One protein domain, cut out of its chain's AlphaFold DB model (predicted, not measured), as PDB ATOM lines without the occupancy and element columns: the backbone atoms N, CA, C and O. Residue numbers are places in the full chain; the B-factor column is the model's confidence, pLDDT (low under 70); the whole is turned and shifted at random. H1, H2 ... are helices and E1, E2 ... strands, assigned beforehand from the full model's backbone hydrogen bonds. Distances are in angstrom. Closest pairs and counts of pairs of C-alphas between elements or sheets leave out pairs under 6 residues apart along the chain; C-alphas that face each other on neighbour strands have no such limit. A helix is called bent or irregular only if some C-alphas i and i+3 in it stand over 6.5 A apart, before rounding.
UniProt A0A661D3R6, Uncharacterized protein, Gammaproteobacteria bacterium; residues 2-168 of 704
ATOM      1  N   ILE A   2     140.360  69.412 118.571       84.06
ATOM      2  CA  ILE A   2     140.805  68.027 118.292       84.06
ATOM      3  C   ILE A   2     142.017  67.973 117.345       84.06
ATOM      4  O   ILE A   2     143.016  67.348 117.679       84.06
ATOM      5  N   ASN A   3     141.997  68.713 116.230       85.88
ATOM      6  CA  ASN A   3     143.156  68.797 115.322       85.88
ATOM      7  C   ASN A   3     144.418  69.346 116.012       85.88
ATOM      8  O   ASN A   3     145.526  68.923 115.702       85.88
ATOM      9  N   LYS A   4     144.252  70.248 116.988       85.56
ATOM     10  CA  LYS A   4     145.359  70.767 117.801       85.56
ATOM     11  C   LYS A   4     145.909  69.682 118.735       85.56
ATOM     12  O   LYS A   4     147.120  69.575 118.851       85.56
ATOM     13  N   ILE A   5     145.049  68.857 119.343       87.00
ATOM     14  CA  ILE A   5     145.475  67.702 120.153       87.00
ATOM     15  C   ILE A   5     146.254  66.714 119.280       87.00
ATOM     16  O   ILE A   5     147.377  66.384 119.631       87.00
ATOM     17  N   LYS A   6     145.720  66.322 118.113       85.75
ATOM     18  CA  LYS A   6     146.410  65.413 117.175       85.75
ATOM     19  C   LYS A   6     147.797  65.930 116.778       85.75
ATOM     20  O   LYS A   6     148.738  65.156 116.694       85.75
ATOM     21  N   SER A   7     147.922  67.238 116.554       85.31
ATOM     22  CA  SER A   7     149.188  67.856 116.150       85.31
ATOM     23  C   SER A   7     150.211  67.981 117.278       85.31
ATOM     24  O   SER A   7     151.402  67.971 116.990       85.31
ATOM     25  N   ILE A   8     149.772  68.192 118.521       87.38
ATOM     26  CA  ILE A   8     150.665  68.457 119.662       87.38
ATOM     27  C   ILE A   8     150.980  67.173 120.435       87.38
ATOM     28  O   ILE A   8     152.035  67.078 121.046       87.38
ATOM     29  N   ILE A   9     150.071  66.198 120.397       90.38
ATOM     30  CA  ILE A   9     150.139  64.949 121.155       90.38
ATOM     31  C   ILE A   9     149.924  63.758 120.196       90.38
ATOM     32  O   ILE A   9     148.898  63.066 120.270       90.38
ATOM     33  N   PRO A  10     150.835  63.553 119.222       89.62
ATOM     34  CA  PRO A  10     150.694  62.537 118.172       89.62
ATOM     35  C   PRO A  10     150.513  61.114 118.719       89.62
ATOM     36  O   PRO A  10     149.827  60.283 118.128       89.62
ATOM     37  N   GLU A  11     151.061  60.829 119.890       91.88
ATOM     38  CA  GLU A  11     150.963  59.549 120.571       91.88
ATOM     39  C   GLU A  11     149.555  59.209 121.091       91.88
ATOM     40  O   GLU A  11     149.277  58.034 121.353       91.88
ATOM     41  N   LEU A  12     148.654  60.196 121.196       92.56
ATOM     42  CA  LEU A  12     147.234  59.995 121.515       92.56
ATOM     43  C   LEU A  12     146.343  59.936 120.272       92.56
ATOM     44  O   LEU A  12     145.147  59.666 120.391       92.56
ATOM     45  N   GLN A  13     146.896  60.155 119.075       91.50
ATOM     46  CA  GLN A  13     146.106  60.200 117.848       91.50
ATOM     47  C   GLN A  13     145.292  58.920 117.634       91.50
ATOM     48  O   GLN A  13     144.122  59.016 117.287       91.50
ATOM     49  N   GLY A  14     145.860  57.740 117.903       91.56
ATOM     50  CA  GLY A  14     145.130  56.475 117.765       91.56
ATOM     51  C   GLY A  14     143.861  56.407 118.629       91.56
ATOM     52  O   GLY A  14     142.819  55.953 118.159       91.56
ATOM     53  N   LEU A  15     143.924  56.890 119.877       92.69
ATOM     54  CA  LEU A  15     142.766  56.922 120.780       92.69
ATOM     55  C   LEU A  15     141.684  57.879 120.279       92.69
ATOM     56  O   LEU A  15     140.498  57.589 120.407       92.69
ATOM     57  N   LEU A  16     142.087  59.001 119.679       92.12
ATOM     58  CA  LEU A  16     141.156  59.961 119.085       92.12
ATOM     59  C   LEU A  16     140.385  59.379 117.890       92.12
ATOM     60  O   LEU A  16     139.343  59.924 117.542       92.12
ATOM     61  N   GLU A  17     140.863  58.285 117.286       92.62
ATOM     62  CA  GLU A  17     140.157  57.570 116.214       92.62
ATOM     63  C   GLU A  17     139.242  56.439 116.730       92.62
ATOM     64  O   GLU A  17     138.532  55.819 115.943       92.62
ATOM     65  N   CYS A  18     139.217  56.141 118.038       88.62
ATOM     66  CA  CYS A  18     138.420  55.049 118.628       88.62
ATOM     67  C   CYS A  18     136.924  55.379 118.828       88.62
ATOM     68  O   CYS A  18     136.325  54.926 119.802       88.62
ATOM     69  N   ASP A  19     136.320  56.143 117.914       81.31
ATOM     70  CA  ASP A  19     134.929  56.630 118.000       81.31
ATOM     71  C   ASP A  19     134.643  57.374 119.327       81.31
ATOM     72  O   ASP A  19     133.758  57.057 120.122       81.31
ATOM     73  N   VAL A  20     135.512  58.359 119.550       86.06
ATOM     74  CA  VAL A  20     135.506  59.443 120.537       86.06
ATOM     75  C   VAL A  20     134.355  60.452 120.531       86.06
ATOM     76  O   VAL A  20     134.436  61.336 119.680       86.06
ATOM     77  N   ASP A  21     133.380  60.475 121.453       88.75
ATOM     78  CA  ASP A  21     132.567  61.704 121.593       88.75
ATOM     79  C   ASP A  21     133.297  62.730 122.471       88.75
ATOM     80  O   ASP A  21     133.553  62.497 123.655       88.75
ATOM     81  N   ILE A  22     133.668  63.868 121.880       91.00
ATOM     82  CA  ILE A  22     134.376  64.955 122.560       91.00
ATOM     83  C   ILE A  22     133.547  66.228 122.450       91.00
ATOM     84  O   ILE A  22     133.416  66.820 121.376       91.00
ATOM     85  N   ARG A  23     133.067  66.713 123.595       92.00
ATOM     86  CA  ARG A  23     132.358  67.985 123.710       92.00
ATOM     87  C   ARG A  23     133.292  69.067 124.229       92.00
ATOM     88  O   ARG A  23     133.911  68.936 125.281       92.00
ATOM     89  N   ILE A  24     133.337  70.182 123.512       89.38
ATOM     90  CA  ILE A  24     134.071  71.372 123.938       89.38
ATOM     91  C   ILE A  24     133.087  72.324 124.628       89.38
ATOM     92  O   ILE A  24     132.035  72.620 124.062       89.38
ATOM     93  N   THR A  25     133.405  72.800 125.834       86.44
ATOM     94  CA  THR A  25     132.508  73.664 126.628       86.44
ATOM     95  C   THR A  25     133.222  74.912 127.164       86.44
ATOM     96  O   THR A  25     134.446  74.949 127.243       86.44
ATOM     97  N   ASN A  26     132.451  75.937 127.544       84.75
ATOM     98  CA  ASN A  26     132.924  77.145 128.252       84.75
ATOM     99  C   ASN A  26     132.437  77.162 129.708       84.75
ATOM    100  O   ASN A  26     132.139  78.215 130.261       84.75
ATOM    101  N   ASN A  27     132.182  75.985 130.277       76.62
ATOM    102  CA  ASN A  27     131.619  75.889 131.610       76.62
ATOM    103  C   ASN A  27     132.753  75.941 132.643       76.62
ATOM    104  O   ASN A  27     133.459  74.952 132.819       76.62
ATOM    105  N   ASP A  28     132.865  77.063 133.355       73.62
ATOM    106  CA  ASP A  28     133.916  77.318 134.351       73.62
ATOM    107  C   ASP A  28     133.819  76.424 135.609       73.62
ATOM    108  O   ASP A  28     134.654  76.517 136.505       73.62
ATOM    109  N   THR A  29     132.823  75.531 135.699       72.81
ATOM    110  CA  THR A  29     132.674  74.575 136.821       72.81
ATOM    111  C   THR A  29     133.749  73.489 136.868       72.81
ATOM    112  O   THR A  29     133.824  72.757 137.857       72.81
ATOM    113  N   PHE A  30     134.565  73.338 135.823       70.19
ATOM    114  CA  PHE A  30     135.666  72.383 135.809       70.19
ATOM    115  C   PHE A  30     136.856  72.897 134.997       70.19
ATOM    116  O   PHE A  30     136.705  73.603 134.004       70.19
ATOM    117  N   HIS A  31     138.059  72.488 135.400       67.81
ATOM    118  CA  HIS A  31     139.304  72.932 134.765       67.81
ATOM    119  C   HIS A  31     140.074  71.799 134.063       67.81
ATOM    120  O   HIS A  31     141.052  72.069 133.365       67.81
ATOM    121  N   LEU A  32     139.623  70.543 134.204       75.88
ATOM    122  CA  LEU A  32     140.265  69.342 133.651       75.88
ATOM    123  C   LEU A  32     139.344  68.588 132.688       75.88
ATOM    124  O   LEU A  32     138.128  68.595 132.898       75.88
ATOM    125  N   PRO A  33     139.899  67.889 131.678       83.81
ATOM    126  CA  PRO A  33     139.138  66.923 130.896       83.81
ATOM    127  C   PRO A  33     138.413  65.944 131.822       83.81
ATOM    128  O   PRO A  33     139.031  65.347 132.704       83.81
ATOM    129  N   ARG A  34     137.106  65.771 131.629       84.94
ATOM    130  CA  ARG A  34     136.300  64.856 132.449       84.94
ATOM    131  C   ARG A  34     135.435  63.951 131.594       84.94
ATOM    132  O   ARG A  34     135.051  64.303 130.480       84.94
ATOM    133  N   VAL A  35     135.103  62.796 132.153       86.62
ATOM    134  CA  VAL A  35     134.202  61.821 131.539       86.62
ATOM    135  C   VAL A  35     132.786  62.061 132.055       86.62
ATOM    136  O   VAL A  35     132.546  61.972 133.259       86.62
ATOM    137  N   VAL A  36     131.846  62.364 131.157       85.50
ATOM    138  CA  VAL A  36     130.420  62.534 131.469       85.50
ATOM    139  C   VAL A  36     129.621  61.559 130.615       85.50
ATOM    140  O   VAL A  36     129.423  61.772 129.421       85.50
ATOM    141  N   GLY A  37     129.172  60.462 131.227       83.25
ATOM    142  CA  GLY A  37     128.561  59.358 130.484       83.25
ATOM    143  C   GLY A  37     129.570  58.734 129.521       83.25
ATOM    144  O   GLY A  37     130.563  58.162 129.965       83.25
ATOM    145  N   GLU A  38     129.315  58.868 128.221       84.88
ATOM    146  CA  GLU A  38     130.175  58.381 127.130       84.88
ATOM    147  C   GLU A  38     130.893  59.522 126.386       84.88
ATOM    148  O   GLU A  38     131.497  59.296 125.341       84.88
ATOM    149  N   THR A  39     130.846  60.746 126.920       90.12
ATOM    150  CA  THR A  39     131.441  61.938 126.306       90.12
ATOM    151  C   THR A  39     132.632  62.427 127.133       90.12
ATOM    152  O   THR A  39     132.567  62.501 128.364       90.12
ATOM    153  N   VAL A  40     133.718  62.817 126.465       92.19
ATOM    154  CA  VAL A  40     134.810  63.593 127.070       92.19
ATOM    155  C   VAL A  40     134.472  65.078 126.969       92.19
ATOM    156  O   VAL A  40     134.351  65.613 125.869       92.19
ATOM    157  N   GLU A  41     134.352  65.769 128.100       92.00
ATOM    158  CA  GLU A  41     134.192  67.226 128.124       92.00
ATOM    159  C   GLU A  41     135.547  67.916 128.324       92.00
ATOM    160  O   GLU A  41     136.256  67.629 129.290       92.00
ATOM    161  N   ILE A  42     135.903  68.838 127.422       89.50
ATOM    162  CA  ILE A  42     137.134  69.644 127.484       89.50
ATOM    163  C   ILE A  42     136.764  71.130 127.473       89.50
ATOM    164  O   ILE A  42     136.008  71.584 126.612       89.50
ATOM    165  N   HIS A  43     137.319  71.900 128.408       87.62
ATOM    166  CA  HIS A  43     137.097  73.341 128.467       87.62
ATOM    167  C   HIS A  43     137.808  74.057 127.302       87.62
ATOM    168  O   HIS A  43     138.944  73.722 126.971       87.62
ATOM    169  N   THR A  44     137.203  75.073 126.676       84.44
ATOM    170  CA  THR A  44     137.808  75.780 125.521       84.44
ATOM    171  C   THR A  44     139.153  76.422 125.826       84.44
ATOM    172  O   THR A  44     140.001  76.519 124.939       84.44
ATOM    173  N   GLN A  45     139.357  76.844 127.073       82.94
ATOM    174  CA  GLN A  45     140.591  77.484 127.527       82.94
ATOM    175  C   GLN A  45     141.639  76.485 128.041       82.94
ATOM    176  O   GLN A  45     142.683  76.904 128.537       82.94
ATOM    177  N   THR A  46     141.399  75.172 127.935       82.88
ATOM    178  CA  THR A  46     142.370  74.160 128.359       82.88
ATOM    179  C   THR A  46     143.706  74.358 127.617       82.88
ATOM    180  O   THR A  46     143.725  74.361 126.378       82.88
ATOM    181  N   PRO A  47     144.838  74.514 128.336       83.00
ATOM    182  CA  PRO A  47     146.135  74.795 127.729       83.00
ATOM    183  C   PRO A  47     146.726  73.525 127.105       83.00
ATOM    184  O   PRO A  47     147.556  72.834 127.692       83.00
ATOM    185  N   ILE A  48     146.273  73.206 125.892       82.44
ATOM    186  CA  ILE A  48     146.789  72.074 125.113       82.44
ATOM    187  C   ILE A  48     148.277  72.302 124.845       82.44
ATOM    188  O   ILE A  48     148.633  73.279 124.181       82.44
ATOM    189  N   GLY A  49     149.107  71.383 125.342       78.62
ATOM    190  CA  GLY A  49     150.564  71.409 125.203       78.62
ATOM    191  C   GLY A  49     151.332  71.300 126.516       78.62
ATOM    192  O   GLY A  49     152.551  71.208 126.476       78.62
ATOM    193  N   THR A  50     150.659  71.284 127.669       86.00
ATOM    194  CA  THR A  50     151.315  70.934 128.937       86.00
ATOM    195  C   THR A  50     151.239  69.429 129.185       86.00
ATOM    196  O   THR A  50     150.226  68.796 128.872       86.00
ATOM    197  N   ALA A  51     152.284  68.861 129.797       84.25
ATOM    198  CA  ALA A  51     152.318  67.447 130.176       84.25
ATOM    199  C   ALA A  51     151.105  67.057 131.032       84.25
ATOM    200  O   ALA A  51     150.447  66.053 130.780       84.25
ATOM    201  N   ALA A  52     150.735  67.920 131.981       83.94
ATOM    202  CA  ALA A  52     149.612  67.668 132.867       83.94
ATOM    203  C   ALA A  52     148.276  67.486 132.134       83.94
ATOM    204  O   ALA A  52     147.531  66.543 132.396       83.94
ATOM    205  N   ILE A  53     147.989  68.370 131.178       88.12
ATOM    206  CA  ILE A  53     146.773  68.277 130.373       88.12
ATOM    207  C   ILE A  53     146.838  67.081 129.423       88.12
ATOM    208  O   ILE A  53     145.823  66.417 129.232       88.12
ATOM    209  N   ALA A  54     148.006  66.776 128.852       91.25
ATOM    210  CA  ALA A  54     148.175  65.605 127.996       91.25
ATOM    211  C   ALA A  54     147.831  64.303 128.739       91.25
ATOM    212  O   ALA A  54     147.088  63.475 128.211       91.25
ATOM    213  N   ILE A  55     148.297  64.156 129.983       91.12
ATOM    214  CA  ILE A  55     148.035  62.983 130.826       91.12
ATOM    215  C   ILE A  55     146.540  62.851 131.155       91.12
ATOM    216  O   ILE A  55     145.979  61.762 131.025       91.12
ATOM    217  N   GLU A  56     145.857  63.943 131.513       89.75
ATOM    218  CA  GLU A  56     144.413  63.891 131.803       89.75
ATOM    219  C   GLU A  56     143.556  63.677 130.544       89.75
ATOM    220  O   GLU A  56     142.550  62.968 130.601       89.75
ATOM    221  N   ILE A  57     143.964  64.207 129.383       92.62
ATOM    222  CA  ILE A  57     143.326  63.877 128.097       92.62
ATOM    223  C   ILE A  57     143.490  62.378 127.814       92.62
ATOM    224  O   ILE A  57     142.511  61.710 127.487       92.62
ATOM    225  N   ALA A  58     144.698  61.832 127.973       94.56
ATOM    226  CA  ALA A  58     144.976  60.412 127.769       94.56
ATOM    227  C   ALA A  58     144.097  59.518 128.659       94.56
ATOM    228  O   ALA A  58     143.492  58.559 128.171       94.56
ATOM    229  N   TYR A  59     143.979  59.869 129.945       93.19
ATOM    230  CA  TYR A  59     143.072  59.220 130.890       93.19
ATOM    231  C   TYR A  59     141.616  59.267 130.409       93.19
ATOM    232  O   TYR A  59     140.973  58.221 130.304       93.19
ATOM    233  N   ALA A  60     141.096  60.459 130.099       93.31
ATOM    234  CA  ALA A  60     139.690  60.640 129.753       93.31
ATOM    235  C   ALA A  60     139.309  59.901 128.460       93.31
ATOM    236  O   ALA A  60     138.275  59.231 128.418       93.31
ATOM    237  N   LEU A  61     140.168  59.958 127.434       95.44
ATOM    238  CA  LEU A  61     139.969  59.232 126.178       95.44
ATOM    239  C   LEU A  61     139.930  57.718 126.418       95.44
ATOM    240  O   LEU A  61     138.979  57.052 126.011       95.44
ATOM    241  N   GLN A  62     140.925  57.163 127.120       95.62
ATOM    242  CA  GLN A  62     140.981  55.724 127.386       95.62
ATOM    243  C   GLN A  62     139.804  55.248 128.253       95.62
ATOM    244  O   GLN A  62     139.290  54.147 128.032       95.62
ATOM    245  N   ALA A  63     139.371  56.058 129.222       93.25
ATOM    246  CA  ALA A  63     138.223  55.757 130.069       93.25
ATOM    247  C   ALA A  63     136.925  55.688 129.255       93.25
ATOM    248  O   ALA A  63     136.209  54.693 129.358       93.25
ATOM    249  N   VAL A  64     136.646  56.685 128.406       93.81
ATOM    250  CA  VAL A  64     135.436  56.704 127.564       93.81
ATOM    251  C   VAL A  64     135.394  55.520 126.603       93.81
ATOM    252  O   VAL A  64     134.368  54.844 126.527       93.81
ATOM    253  N   VAL A  65     136.514  55.205 125.936       94.00
ATOM    254  CA  VAL A  65     136.595  54.047 125.026       94.00
ATOM    255  C   VAL A  65     136.201  52.752 125.742       94.00
ATOM    256  O   VAL A  65     135.481  51.923 125.177       94.00
ATOM    257  N   LEU A  66     136.639  52.567 126.991       93.62
ATOM    258  CA  LEU A  66     136.321  51.376 127.776       93.62
ATOM    259  C   LEU A  66     134.885  51.378 128.305       93.62
ATOM    260  O   LEU A  66     134.183  50.383 128.134       93.62
ATOM    261  N   ILE A  67     134.435  52.482 128.906       91.56
ATOM    262  CA  ILE A  67     133.108  52.598 129.532       91.56
ATOM    263  C   ILE A  67     131.998  52.351 128.516       91.56
ATOM    264  O   ILE A  67     131.042  51.652 128.832       91.56
ATOM    265  N   ARG A  68     132.156  52.837 127.282       91.38
ATOM    266  CA  ARG A  68     131.191  52.604 126.201       91.38
ATOM    267  C   ARG A  68     130.984  51.119 125.883       91.38
ATOM    268  O   ARG A  68     129.901  50.707 125.487       91.38
ATOM    269  N   HIS A  69     132.018  50.296 126.056       91.25
ATOM    270  CA  HIS A  69     131.944  48.852 125.812       91.25
ATOM    271  C   HIS A  69     131.600  48.041 127.064       91.25
ATOM    272  O   HIS A  69     131.117  46.915 126.946       91.25
ATOM    273  N   PHE A  70     131.872  48.595 128.246       91.56
ATOM    274  CA  PHE A  70     131.717  47.939 129.542       91.56
ATOM    275  C   PHE A  70     131.059  48.882 130.567       91.56
ATOM    276  O   PHE A  70     131.663  49.202 131.599       91.56
ATOM    277  N   PRO A  71     129.819  49.342 130.311       88.31
ATOM    278  CA  PRO A  71     129.157  50.353 131.137       88.31
ATOM    279  C   PRO A  71     128.833  49.865 132.551       88.31
ATOM    280  O   PRO A  71     128.666  50.699 133.437       88.31
ATOM    281  N   GLU A  72     128.798  48.546 132.767       87.56
ATOM    282  CA  GLU A  72     128.590  47.906 134.071       87.56
ATOM    283  C   GLU A  72     129.906  47.685 134.841       87.56
ATOM    284  O   GLU A  72     129.909  47.558 136.061       87.56
ATOM    285  N   GLN A  73     131.058  47.687 134.156       89.31
ATOM    286  CA  GLN A  73     132.385  47.489 134.761       89.31
ATOM    287  C   GLN A  73     133.191  48.796 134.825       89.31
ATOM    288  O   GLN A  73     134.419  48.795 134.678       89.31
ATOM    289  N   ARG A  74     132.525  49.936 135.069       86.62
ATOM    290  CA  ARG A  74     133.160  51.275 135.083       86.62
ATOM    291  C   ARG A  74     134.376  51.344 135.998       86.62
ATOM    292  O   ARG A  74     135.359  51.994 135.658       86.62
ATOM    293  N   LEU A  75     134.320  50.646 137.131       85.75
ATOM    294  CA  LEU A  75     135.400  50.606 138.110       85.75
ATOM    295  C   LEU A  75     136.711  50.097 137.496       85.75
ATOM    296  O   LEU A  75     137.738  50.770 137.559       85.75
ATOM    297  N   ALA A  76     136.651  48.937 136.839       90.69
ATOM    298  CA  ALA A  76     137.793  48.349 136.153       90.69
ATOM    299  C   ALA A  76     138.267  49.253 135.004       90.69
ATOM    300  O   ALA A  76     139.468  49.440 134.821       90.69
ATOM    301  N   CYS A  77     137.331  49.872 134.273       91.88
ATOM    302  CA  CYS A  77     137.647  50.797 133.183       91.88
ATOM    303  C   CYS A  77     138.465  52.004 133.666       91.88
ATOM    304  O   CYS A  77     139.471  52.341 133.045       91.88
ATOM    305  N   TYR A  78     138.081  52.626 134.786       89.06
ATOM    306  CA  TYR A  78     138.816  53.757 135.355       89.06
ATOM    307  C   TYR A  78     140.192  53.359 135.896       89.06
ATOM    308  O   TYR A  78     141.159  54.085 135.663       89.06
ATOM    309  N   ILE A  79     140.305  52.197 136.552       89.75
ATOM    310  CA  ILE A  79     141.598  51.653 137.002       89.75
ATOM    311  C   ILE A  79     142.543  51.479 135.800       89.75
ATOM    312  O   ILE A  79     143.672  51.967 135.823       89.75
ATOM    313  N   LEU A  80     142.068  50.846 134.721       94.06
ATOM    314  CA  LEU A  80     142.846  50.624 133.497       94.06
ATOM    315  C   LEU A  80     143.212  51.932 132.786       94.06
ATOM    316  O   LEU A  80     144.343  52.089 132.329       94.06
ATOM    317  N   ALA A  81     142.280  52.881 132.700       93.38
ATOM    318  CA  ALA A  81     142.532  54.182 132.090       93.38
ATOM    319  C   ALA A  81     143.563  54.999 132.876       93.38
ATOM    320  O   ALA A  81     144.398  55.681 132.281       93.38
ATOM    321  N   ARG A  82     143.553  54.913 134.211       90.19
ATOM    322  CA  ARG A  82     144.545  55.601 135.041       90.19
ATOM    323  C   ARG A  82     145.916  54.931 134.960       90.19
ATOM    324  O   ARG A  82     146.910  55.634 134.814       90.19
ATOM    325  N   GLN A  83     145.971  53.597 134.940       91.81
ATOM    326  CA  GLN A  83     147.196  52.844 134.641       91.81
ATOM    327  C   GLN A  83     147.796  53.263 133.288       91.81
ATOM    328  O   GLN A  83     148.994  53.536 133.198       91.81
ATOM    329  N   PHE A  84     146.961  53.374 132.252       94.88
ATOM    330  CA  PHE A  84     147.367  53.850 130.930       94.88
ATOM    331  C   PHE A  84     147.981  55.255 130.990       94.88
ATOM    332  O   PHE A  84     149.081  55.468 130.482       94.88
ATOM    333  N   ALA A  85     147.298  56.199 131.643       91.94
ATOM    334  CA  ALA A  85     147.748  57.582 131.765       91.94
ATOM    335  C   ALA A  85     149.059  57.706 132.558       91.94
ATOM    336  O   ALA A  85     149.938  58.479 132.189       91.94
ATOM    337  N   PHE A  86     149.243  56.902 133.603       88.56
ATOM    338  CA  PHE A  86     150.490  56.886 134.362       88.56
ATOM    339  C   PHE A  86     151.650  56.242 133.596       88.56
ATOM    340  O   PHE A  86     152.763  56.762 133.629       88.56
ATOM    341  N   LYS A  87     151.407  55.179 132.817       91.31
ATOM    342  CA  LYS A  87     152.427  54.664 131.889       91.31
ATOM    343  C   LYS A  87     152.801  55.694 130.829       91.31
ATOM    344  O   LYS A  87     153.977  55.808 130.504       91.31
ATOM    345  N   TYR A  88     151.830  56.452 130.333       92.94
ATOM    346  CA  TYR A  88     152.083  57.556 129.415       92.94
ATOM    347  C   TYR A  88     152.924  58.664 130.060       92.94
ATOM    348  O   TYR A  88     153.881  59.135 129.453       92.94
ATOM    349  N   MET A  89     152.651  59.016 131.315       89.69
ATOM    350  CA  MET A  89     153.438  60.012 132.038       89.69
ATOM    351  C   MET A  89     154.937  59.668 132.118       89.69
ATOM    352  O   MET A  89     155.764  60.568 132.036       89.69
ATOM    353  N   HIS A  90     155.310  58.388 132.209       87.06
ATOM    354  CA  HIS A  90     156.723  57.972 132.244       87.06
ATOM    355  C   HIS A  90     157.493  58.252 130.938       87.06
ATOM    356  O   HIS A  90     158.687  57.971 130.860       87.06
ATOM    357  N   THR A  91     156.825  58.768 129.904       88.25
ATOM    358  CA  THR A  91     157.463  59.194 128.649       88.25
ATOM    359  C   THR A  91     157.877  60.664 128.641       88.25
ATOM    360  O   THR A  91     158.623  61.074 127.754       88.25
ATOM    361  N   PHE A  92     157.431  61.437 129.632       88.12
ATOM    362  CA  PHE A  92     157.788  62.839 129.810       88.12
ATOM    363  C   PHE A  92     159.093  62.987 130.604       88.12
ATOM    364  O   PHE A  92     159.530  62.070 131.301       88.12
ATOM    365  N   SER A  93     159.713  64.163 130.513       86.94
ATOM    366  CA  SER A  93     160.887  64.509 131.321       86.94
ATOM    367  C   SER A  93     160.554  64.583 132.816       86.94
ATOM    368  O   SER A  93     159.421  64.870 133.202       86.94
ATOM    369  N   GLU A  94     161.557  64.408 133.682       86.00
ATOM    370  CA  GLU A  94     161.385  64.547 135.139       86.00
ATOM    371  C   GLU A  94     160.776  65.905 135.521       86.00
ATOM    372  O   GLU A  94     159.856  65.970 136.332       86.00
ATOM    373  N   THR A  95     161.198  66.983 134.853       87.69
ATOM    374  CA  THR A  95     160.652  68.334 135.048       87.69
ATOM    375  C   THR A  95     159.169  68.444 134.701       87.69
ATOM    376  O   THR A  95     158.412  69.132 135.386       87.69
ATOM    377  N   GLU A  96     158.728  67.768 133.642       89.25
ATOM    378  CA  GLU A  96     157.321  67.743 133.238       89.25
ATOM    379  C   GLU A  96     156.478  66.892 134.189       89.25
ATOM    380  O   GLU A  96     155.357  67.277 134.528       89.25
ATOM    381  N   ILE A  97     157.035  65.775 134.663       85.56
ATOM    382  CA  ILE A  97     156.414  64.920 135.676       85.56
ATOM    383  C   ILE A  97     156.235  65.699 136.984       85.56
ATOM    384  O   ILE A  97     155.148  65.688 137.561       85.56
ATOM    385  N   ASP A  98     157.253  66.424 137.442       84.69
ATOM    386  CA  ASP A  98     157.162  67.234 138.659       84.69
ATOM    387  C   ASP A  98     156.189  68.406 138.496       84.69
ATOM    388  O   ASP A  98     155.394  68.686 139.398       84.69
ATOM    389  N   SER A  99     156.155  69.026 137.312       84.19
ATOM    390  CA  SER A  99     155.128  70.015 136.981       84.19
ATOM    391  C   SER A  99     153.720  69.420 137.036       84.19
ATOM    392  O   SER A  99     152.794  70.111 137.461       84.19
ATOM    393  N   TYR A 100     153.530  68.170 136.611       83.75
ATOM    394  CA  TYR A 100     152.242  67.489 136.718       83.75
ATOM    395  C   TYR A 100     151.874  67.157 138.164       83.75
ATOM    396  O   TYR A 100     150.735  67.400 138.559       83.75
ATOM    397  N   LYS A 101     152.821  66.683 138.985       79.88
ATOM    398  CA  LYS A 101     152.582  66.452 140.422       79.88
ATOM    399  C   LYS A 101     152.121  67.733 141.118       79.88
ATOM    400  O   LYS A 101     151.096  67.729 141.795       79.88
ATOM    401  N   ALA A 102     152.825  68.844 140.887       80.38
ATOM    402  CA  ALA A 102     152.454  70.155 141.420       80.38
ATOM    403  C   ALA A 102     151.094  70.642 140.888       80.38
ATOM    404  O   ALA A 102     150.343  71.324 141.585       80.38
ATOM    405  N   PHE A 103     150.755  70.288 139.647       78.06
ATOM    406  CA  PHE A 103     149.464  70.605 139.058       78.06
ATOM    407  C   PHE A 103     148.319  69.817 139.714       78.06
ATOM    408  O   PHE A 103     147.328  70.427 140.109       78.06
ATOM    409  N   ILE A 104     148.454  68.499 139.898       72.75
ATOM    410  CA  ILE A 104     147.451  67.693 140.618       72.75
ATOM    411  C   ILE A 104     147.249  68.221 142.035       72.75
ATOM    412  O   ILE A 104     146.102  68.366 142.456       72.75
ATOM    413  N   ALA A 105     148.345  68.551 142.724       70.75
ATOM    414  CA  ALA A 105     148.316  69.120 144.068       70.75
ATOM    415  C   ALA A 105     147.409  70.354 144.167       70.75
ATOM    416  O   ALA A 105     146.633  70.518 145.099       70.75
ATOM    417  N   LYS A 106     147.429  71.208 143.142       70.06
ATOM    418  CA  LYS A 106     146.662  72.454 143.133       70.06
ATOM    419  C   LYS A 106     145.183  72.293 142.755       70.06
ATOM    420  O   LYS A 106     144.374  73.131 143.152       70.06
ATOM    421  N   TYR A 107     144.831  71.296 141.940       61.72
ATOM    422  CA  TYR A 107     143.522  71.240 141.263       61.72
ATOM    423  C   TYR A 107     142.689  69.984 141.562       61.72
ATOM    424  O   TYR A 107     141.549  69.902 141.101       61.72
ATOM    425  N   SER A 108     143.209  69.012 142.317       59.44
ATOM    426  CA  SER A 108     142.449  67.823 142.716       59.44
ATOM    427  C   SER A 108     141.791  68.011 144.083       59.44
ATOM    428  O   SER A 108     142.462  68.287 145.070       59.44
ATOM    429  N   VAL A 109     140.477  67.778 144.165       52.94
ATOM    430  CA  VAL A 109     139.725  67.756 145.439       52.94
ATOM    431  C   VAL A 109     140.194  66.602 146.353       52.94
ATOM    432  O   VAL A 109     140.028  66.681 147.565       52.94
ATOM    433  N   ASN A 110     140.844  65.576 145.779       59.06
ATOM    434  CA  ASN A 110     141.424  64.409 146.458       59.06
ATOM    435  C   ASN A 110     142.934  64.299 146.149       59.06
ATOM    436  O   ASN A 110     143.411  63.314 145.580       59.06
ATOM    437  N   GLU A 111     143.686  65.363 146.438       57.16
ATOM    438  CA  GLU A 111     145.133  65.493 146.194       57.16
ATOM    439  C   GLU A 111     145.962  64.328 146.768       57.16
ATOM    440  O   GLU A 111     146.771  63.741 146.045       57.16
ATOM    441  N   SER A 112     145.729  63.941 148.031       61.59
ATOM    442  CA  SER A 112     146.500  62.870 148.683       61.59
ATOM    443  C   SER A 112     146.292  61.511 148.019       61.59
ATOM    444  O   SER A 112     147.215  60.708 147.931       61.59
ATOM    445  N   ASP A 113     145.083  61.255 147.526       65.62
ATOM    446  CA  ASP A 113     144.688  59.962 146.977       65.62
ATOM    447  C   ASP A 113     145.329  59.700 145.611       65.62
ATOM    448  O   ASP A 113     145.852  58.614 145.364       65.62
ATOM    449  N   LEU A 114     145.353  60.703 144.729       65.50
ATOM    450  CA  LEU A 114     145.994  60.593 143.414       65.50
ATOM    451  C   LEU A 114     147.523  60.526 143.508       65.50
ATOM    452  O   LEU A 114     148.138  59.787 142.737       65.50
ATOM    453  N   LEU A 115     148.130  61.253 144.452       69.56
ATOM    454  CA  LEU A 115     149.576  61.212 144.666       69.56
ATOM    455  C   LEU A 115     150.011  59.865 145.270       69.56
ATOM    456  O   LEU A 115     150.927  59.237 144.746       69.56
ATOM    457  N   HIS A 116     149.283  59.345 146.266       69.69
ATOM    458  CA  HIS A 116     149.522  58.000 146.806       69.69
ATOM    459  C   HIS A 116     149.320  56.900 145.752       69.69
ATOM    460  O   HIS A 116     150.109  55.956 145.669       69.69
ATOM    461  N   ALA A 117     148.285  57.030 144.916       67.69
ATOM    462  CA  ALA A 117     148.027  56.124 143.801       67.69
ATOM    463  C   ALA A 117     149.171  56.127 142.770       67.69
ATOM    464  O   ALA A 117     149.503  55.079 142.211       67.69
ATOM    465  N   TYR A 118     149.791  57.286 142.538       72.19
ATOM    466  CA  TYR A 118     150.965  57.404 141.681       72.19
ATOM    467  C   TYR A 118     152.226  56.798 142.316       72.19
ATOM    468  O   TYR A 118     152.927  56.023 141.660       72.19
ATOM    469  N   ASP A 119     152.493  57.072 143.593       72.56
ATOM    470  CA  ASP A 119     153.647  56.515 144.310       72.56
ATOM    471  C   ASP A 119     153.603  54.978 144.346       72.56
ATOM    472  O   ASP A 119     154.617  54.302 144.146       72.56
ATOM    473  N   ALA A 120     152.408  54.401 144.507       65.62
ATOM    474  CA  ALA A 120     152.200  52.957 144.437       65.62
ATOM    475  C   ALA A 120     152.495  52.355 143.051       65.62
ATOM    476  O   ALA A 120     152.848  51.177 142.960       65.62
ATOM    477  N   LEU A 121     152.364  53.138 141.977       67.50
ATOM    478  CA  LEU A 121     152.713  52.730 140.617       67.50
ATOM    479  C   LEU A 121     154.209  52.889 140.321       67.50
ATOM    480  O   LEU A 121     154.770  52.085 139.575       67.50
ATOM    481  N   CYS A 122     154.855  53.889 140.924       68.00
ATOM    482  CA  CYS A 122     156.306  54.083 140.853       68.00
ATOM    483  C   CYS A 122     157.088  52.991 141.585       68.00
ATOM    484  O   CYS A 122     158.277  52.797 141.336       68.00
ATOM    485  N   ASN A 123     156.434  52.256 142.485       71.38
ATOM    486  CA  ASN A 123     157.036  51.100 143.119       71.38
ATOM    487  C   ASN A 123     157.162  49.943 142.114       71.38
ATOM    488  O   ASN A 123     156.263  49.115 141.986       71.38
ATOM    489  N   GLU A 124     158.313  49.841 141.448       60.66
ATOM    490  CA  GLU A 124     158.624  48.779 140.475       60.66
ATOM    491  C   GLU A 124     158.501  47.350 141.041       60.66
ATOM    492  O   GLU A 124     158.427  46.385 140.282       60.66
ATOM    493  N   LYS A 125     158.461  47.194 142.373       70.69
ATOM    494  CA  LYS A 125     158.274  45.903 143.053       70.69
ATOM    495  C   LYS A 125     156.805  45.570 143.342       70.69
ATOM    496  O   LYS A 125     156.524  44.489 143.866       70.69
ATOM    497  N   ALA A 126     155.869  46.481 143.077       77.31
ATOM    498  CA  ALA A 126     154.448  46.243 143.290       77.31
ATOM    499  C   ALA A 126     153.884  45.306 142.210       77.31
ATOM    500  O   ALA A 126     154.161  45.459 141.021       77.31
ATOM    501  N   SER A 127     153.081  44.324 142.626       85.94
ATOM    502  CA  SER A 127     152.369  43.467 141.678       85.94
ATOM    503  C   SER A 127     151.210  44.238 141.026       85.94
ATOM    504  O   SER A 127     150.675  45.159 141.658       85.94
ATOM    505  N   PRO A 128     150.775  43.858 139.809       88.19
ATOM    506  CA  PRO A 128     149.601  44.442 139.161       88.19
ATOM    507  C   PRO A 128     148.376  44.533 140.075       88.19
ATOM    508  O   PRO A 128     147.697  45.551 140.087       88.19
ATOM    509  N   GLU A 129     148.127  43.507 140.892       89.94
ATOM    510  CA  GLU A 129     147.014  43.452 141.845       89.94
ATOM    511  C   GLU A 129     147.144  44.535 142.917       89.94
ATOM    512  O   GLU A 129     146.173  45.228 143.208       89.94
ATOM    513  N   LYS A 130     148.342  44.718 143.490       86.69
ATOM    514  CA  LYS A 130     148.584  45.742 144.518       86.69
ATOM    515  C   LYS A 130     148.416  47.146 143.952       86.69
ATOM    516  O   LYS A 130     147.771  47.981 144.585       86.69
ATOM    517  N   THR A 131     148.966  47.400 142.767       84.50
ATOM    518  CA  THR A 131     148.818  48.698 142.104       84.50
ATOM    519  C   THR A 131     147.355  48.946 141.742       84.50
ATOM    520  O   THR A 131     146.822  49.995 142.089       84.50
ATOM    521  N   ALA A 132     146.661  47.973 141.145       87.31
ATOM    522  CA  ALA A 132     145.236  48.072 140.823       87.31
ATOM    523  C   ALA A 132     144.363  48.312 142.065       87.31
ATOM    524  O   ALA A 132     143.469  49.156 142.027       87.31
ATOM    525  N   GLN A 133     144.641  47.622 143.176       86.38
ATOM    526  CA  GLN A 133     143.941  47.816 144.446       86.38
ATOM    527  C   GLN A 133     144.142  49.235 144.983       86.38
ATOM    528  O   GLN A 133     143.185  49.861 145.442       86.38
ATOM    529  N   CYS A 134     145.370  49.754 144.911       80.56
ATOM    530  CA  CYS A 134     145.691  51.115 145.326       80.56
ATOM    531  C   CYS A 134     144.956  52.141 144.451       80.56
ATOM    532  O   CYS A 134     144.229  52.982 144.983       80.56
ATOM    533  N   LEU A 135     145.040  51.998 143.120       80.25
ATOM    534  CA  LEU A 135     144.303  52.832 142.166       80.25
ATOM    535  C   LEU A 135     142.799  52.811 142.467       80.25
ATOM    536  O   LEU A 135     142.185  53.861 142.606       80.25
ATOM    537  N   GLY A 136     142.187  51.636 142.611       78.81
ATOM    538  CA  GLY A 136     140.746  51.533 142.848       78.81
ATOM    539  C   GLY A 136     140.298  52.065 144.216       78.81
ATOM    540  O   GLY A 136     139.222  52.654 144.317       78.81
ATOM    541  N   THR A 137     141.135  51.932 145.253       75.94
ATOM    542  CA  THR A 137     140.861  52.479 146.596       75.94
ATOM    543  C   THR A 137     140.803  54.006 146.562       75.94
ATOM    544  O   THR A 137     139.845  54.587 147.071       75.94
ATOM    545  N   HIS A 138     141.788  54.643 145.926       68.94
ATOM    546  CA  HIS A 138     141.940  56.100 145.885       68.94
ATOM    547  C   HIS A 138     141.050  56.780 144.841       68.94
ATOM    548  O   HIS A 138     140.578  57.891 145.056       68.94
ATOM    549  N   LEU A 139     140.773  56.116 143.718       66.69
ATOM    550  CA  LEU A 139     139.975  56.713 142.646       66.69
ATOM    551  C   LEU A 139     138.466  56.641 142.910       66.69
ATOM    552  O   LEU A 139     137.727  57.386 142.270       66.69
ATOM    553  N   ILE A 140     137.977  55.717 143.761       59.75
ATOM    554  CA  ILE A 140     136.552  55.335 143.698       59.75
ATOM    555  C   ILE A 140     135.830  55.168 145.039       59.75
ATOM    556  O   ILE A 140     134.637  55.475 145.110       59.75
ATOM    557  N   LYS A 141     136.515  54.803 146.131       57.91
ATOM    558  CA  LYS A 141     135.900  54.793 147.476       57.91
ATOM    559  C   LYS A 141     135.208  56.128 147.849       57.91
ATOM    560  O   LYS A 141     134.144  56.060 148.464       57.91
ATOM    561  N   PRO A 142     135.710  57.316 147.438       59.19
ATOM    562  CA  PRO A 142     135.028  58.595 147.679       59.19
ATOM    563  C   PRO A 142     133.722  58.804 146.891       59.19
ATOM    564  O   PRO A 142     132.898  59.620 147.289       59.19
ATOM    565  N   HIS A 143     133.520  58.093 145.774       58.75
ATOM    566  CA  HIS A 143     132.364  58.278 144.885       58.75
ATOM    567  C   HIS A 143     131.267  57.213 145.064       58.75
ATOM    568  O   HIS A 143     130.129  57.455 144.669       58.75
ATOM    569  N   PHE A 144     131.585  56.057 145.662       58.25
ATOM    570  CA  PHE A 144     130.640  54.957 145.910       58.25
ATOM    571  C   PHE A 144     130.931  54.276 147.266       58.25
ATOM    572  O   PHE A 144     131.610  53.248 147.298       58.25
ATOM    573  N   PRO A 145     130.469  54.851 148.391       58.22
ATOM    574  CA  PRO A 145     130.828  54.384 149.734       58.22
ATOM    575  C   PRO A 145     130.172  53.049 150.145       58.22
ATOM    576  O   PRO A 145     130.812  52.261 150.846       58.22
ATOM    577  N   ASP A 146     128.959  52.751 149.667       49.91
ATOM    578  CA  ASP A 146     128.193  51.561 150.072       49.91
ATOM    579  C   ASP A 146     128.511  50.328 149.194       49.91
ATOM    580  O   ASP A 146     128.454  50.384 147.965       49.91
ATOM    581  N   ASP A 147     128.851  49.203 149.839       54.81
ATOM    582  CA  ASP A 147     129.229  47.898 149.240       54.81
ATOM    583  C   ASP A 147     130.554  47.884 148.430       54.81
ATOM    584  O   ASP A 147     130.792  47.069 147.531       54.81
ATOM    585  N   SER A 148     131.457  48.811 148.768       62.53
ATOM    586  CA  SER A 148     132.665  49.140 147.994       62.53
ATOM    587  C   SER A 148     133.738  48.044 147.934       62.53
ATOM    588  O   SER A 148     134.436  47.946 146.927       62.53
ATOM    589  N   ALA A 149     133.883  47.193 148.955       67.56
ATOM    590  CA  ALA A 149     134.998  46.239 149.027       67.56
ATOM    591  C   ALA A 149     134.879  45.072 148.028       67.56
ATOM    592  O   ALA A 149     135.846  44.755 147.333       67.56
ATOM    593  N   ASN A 150     133.699  44.451 147.913       71.81
ATOM    594  CA  ASN A 150     133.489  43.323 146.997       71.81
ATOM    595  C   ASN A 150     133.524  43.774 145.534       71.81
ATOM    596  O   ASN A 150     134.202  43.158 144.713       71.81
ATOM    597  N   ARG A 151     132.870  44.904 145.234       79.12
ATOM    598  CA  ARG A 151     132.912  45.534 143.907       79.12
ATOM    599  C   ARG A 151     134.333  45.935 143.512       79.12
ATOM    600  O   ARG A 151     134.715  45.769 142.355       79.12
ATOM    601  N   LEU A 152     135.129  46.420 144.469       83.62
ATOM    602  CA  LEU A 152     136.536  46.744 144.246       83.62
ATOM    603  C   LEU A 152     137.365  45.503 143.916       83.62
ATOM    604  O   LEU A 152     138.081  45.519 142.920       83.62
ATOM    605  N   ASN A 153     137.232  44.425 144.688       87.06
ATOM    606  CA  ASN A 153     137.969  43.186 144.432       87.06
ATOM    607  C   ASN A 153     137.647  42.597 143.050       87.06
ATOM    608  O   ASN A 153     138.556  42.192 142.325       87.06
ATOM    609  N   GLU A 154     136.371  42.583 142.653       88.25
ATOM    610  CA  GLU A 154     135.954  42.107 141.329       88.25
ATOM    611  C   GLU A 154     136.549  42.961 140.201       88.25
ATOM    612  O   GLU A 154     137.110  42.440 139.234       88.25
ATOM    613  N   ALA A 155     136.485  44.283 140.336       89.25
ATOM    614  CA  ALA A 155     137.034  45.200 139.350       89.25
ATOM    615  C   ALA A 155     138.560  45.141 139.257       89.25
ATOM    616  O   ALA A 155     139.099  45.214 138.156       89.25
ATOM    617  N   VAL A 156     139.255  44.993 140.387       91.44
ATOM    618  CA  VAL A 156     140.708  44.793 140.436       91.44
ATOM    619  C   VAL A 156     141.070  43.500 139.727       91.44
ATOM    620  O   VAL A 156     141.940  43.512 138.861       91.44
ATOM    621  N   HIS A 157     140.355  42.409 140.008       92.81
ATOM    622  CA  HIS A 157     140.555  41.145 139.310       92.81
ATOM    623  C   HIS A 157     140.367  41.301 137.790       92.81
ATOM    624  O   HIS A 157     141.213  40.860 137.014       92.81
ATOM    625  N   LEU A 158     139.299  41.970 137.340       92.19
ATOM    626  CA  LEU A 158     139.077  42.249 135.914       92.19
ATOM    627  C   LEU A 158     140.163  43.149 135.306       92.19
ATOM    628  O   LEU A 158     140.626  42.883 134.197       92.19
ATOM    629  N   ALA A 159     140.598  44.190 136.018       93.25
ATOM    630  CA  ALA A 159     141.651  45.090 135.560       93.25
ATOM    631  C   ALA A 159     143.000  44.365 135.432       93.25
ATOM    632  O   ALA A 159     143.715  44.557 134.453       93.25
ATOM    633  N   VAL A 160     143.337  43.478 136.366       94.75
ATOM    634  CA  VAL A 160     144.586  42.705 136.336       94.75
ATOM    635  C   VAL A 160     144.673  41.821 135.088       94.75
ATOM    636  O   VAL A 160     145.729  41.760 134.459       94.75
ATOM    637  N   LEU A 161     143.557  41.228 134.647       94.50
ATOM    638  CA  LEU A 161     143.508  40.449 133.399       94.50
ATOM    639  C   LEU A 161     143.881  41.281 132.161       94.50
ATOM    640  O   LEU A 161     144.437  40.754 131.200       94.50
ATOM    641  N   ALA A 162     143.574  42.576 132.184       95.81
ATOM    642  CA  ALA A 162     143.802  43.525 131.097       95.81
ATOM    643  C   ALA A 162     145.070  44.384 131.290       95.81
ATOM    644  O   ALA A 162     145.429  45.172 130.411       95.81
ATOM    645  N   TRP A 163     145.777  44.215 132.410       94.38
ATOM    646  CA  TRP A 163     146.878  45.074 132.847       94.38
ATOM    647  C   TRP A 163     148.029  45.215 131.845       94.38
ATOM    648  O   TRP A 163     148.463  46.348 131.620       94.38
ATOM    649  N   PRO A 164     148.506  44.140 131.176       93.00
ATOM    650  CA  PRO A 164     149.590  44.262 130.196       93.00
ATOM    651  C   PRO A 164     149.241  45.165 129.005       93.00
ATOM    652  O   PRO A 164     150.133  45.700 128.355       93.00
ATOM    653  N   LEU A 165     147.946  45.341 128.719       96.50
ATOM    654  CA  LEU A 165     147.428  46.131 127.599       96.50
ATOM    655  C   LEU A 165     146.956  47.525 128.021       96.50
ATOM    656  O   LEU A 165     146.703  48.366 127.155       96.50
ATOM    657  N   ALA A 166     146.871  47.797 129.330       94.88
ATOM    658  CA  ALA A 166     146.622  49.118 129.913       94.88
ATOM    659  C   ALA A 166     147.870  50.011 129.820       94.88
ATOM    660  O   ALA A 166     148.319  50.627 130.780       94.88
ATOM    661  N   CYS A 167     148.474  50.035 128.639       93.62
ATOM    662  CA  CYS A 167     149.705  50.726 128.332       93.62
ATOM    663  C   CYS A 167     149.541  51.409 126.966       93.62
ATOM    664  O   CYS A 167     148.944  50.809 126.067       93.62
ATOM    665  N   PRO A 168     150.032  52.645 126.791       96.19
ATOM    666  CA  PRO A 168     150.060  53.319 125.499       96.19
ATOM    667  C   PRO A 168     150.648  52.476 124.372       96.19
ATOM    668  O   PRO A 168     151.678  51.823 124.545       96.19
TER     669      PRO A 168
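This is residues 2 to 168 of the 704 residues of an uncharacterized protein of Gammaproteobacteria bacterium (UniProt A0A661D3R6). A helical hairpin, H3 and H4, makes the core, with a small three-stranded sheet packing on H3 and the short helices H1 and H2 near that end of the domain. On the other side H5, H6 and H7 fold back and forth side by side in a row, H5 meeting the beginning of H3 and H7 packing on H4, while H8 crosses H4 and H7. The printed part has 167 residues, with two helices, three strands and six more helices along the chain; the mixed sheet has the order E1 E3 E2. It is mostly helix and compact, with a radius of gyration of the C-alphas of 15.2 A and spans of 41 by 34 by 30 A.

H1, residues 2 to 8, touches H2, residues 10 to 16, only at the corner, with Lys 6 and Gln 13 closest at 5.3 A between C-alphas. E1, residues 21 to 25, is parallel to E3, residues 39 to 43; N 23 and O 40 are within hydrogen-bond range at 2.8 A. E3 and E2, residues 34 to 36, form an antiparallel hairpin, with N 36 and O 39 at 2.9 A. H3, residues 51 to 69, is on the sheet in two layers, a helix on one face, at a height of 8.8 A; it runs along E3, at 2 degrees on the local plane. With residues 58 to 62 alone H3 touches H2, the C-alphas of Leu 15 and Leu 61 being closest at 6.5 A. H3 and H4, residues 74 to 89, form a helical hairpin at a shallow tilt of 31 degrees, with C-alphas 63 and 81 closest at 5.0 A. H5, residues 94 to 107, touches residues 51 to 52 of H3 alone; C-alphas 52 and 100 are closest at 4.7 A. H5 and H6, residues 111 to 122, form a helical hairpin, with C-alphas 105 and 111 closest at 5.3 A. H6 and H7, residues 128 to 140, form another at a shallow tilt of 10 degrees, with C-alphas 113 and 138 closest at 4.9 A. H7 touches H4 about perpendicular, only just, at 70.3 degrees; C-alphas 79 and 136 are closest at 5.9 A. H8, residues 148 to 165, touches H4 at a steep tilt of 45 degrees, with C-alphas 76 and 155 closest at 4.6 A, and H7, with C-alphas 132 and 156 closest at 5.6 A. Every O i to N i+4 pair is within hydrogen-bond range in H1, H4, H5, H6 and H7; H3 has 14 of 15, H8 11 of 14 and H2 1 of 3, beside 3 of 4 O i to N i+3 pairs in H2.

H1 begins at C-alpha 2, (140.805, 68.027, 118.292). H3 is 27.9 A long, H4 22.3 A, H5 20.0 A and H8 25.4 A. H2 and H8 are irregular: C-alphas 11 and 14 are 7.2 A apart, and C-alphas 161 and 164 7.9 A. H8 has a kink of 35 degrees near residue 159 and ends at C-alpha 165, (147.428, 46.131, 127.599).

The C-alphas of Ser 7 and Asp 147 are the two farthest apart, at 43.5 A. The printed part has no cut, and no link is long. Mean pLDDT of the printed part is 82.8; residues 107 to 117 and 138 to 149 are among those under 70.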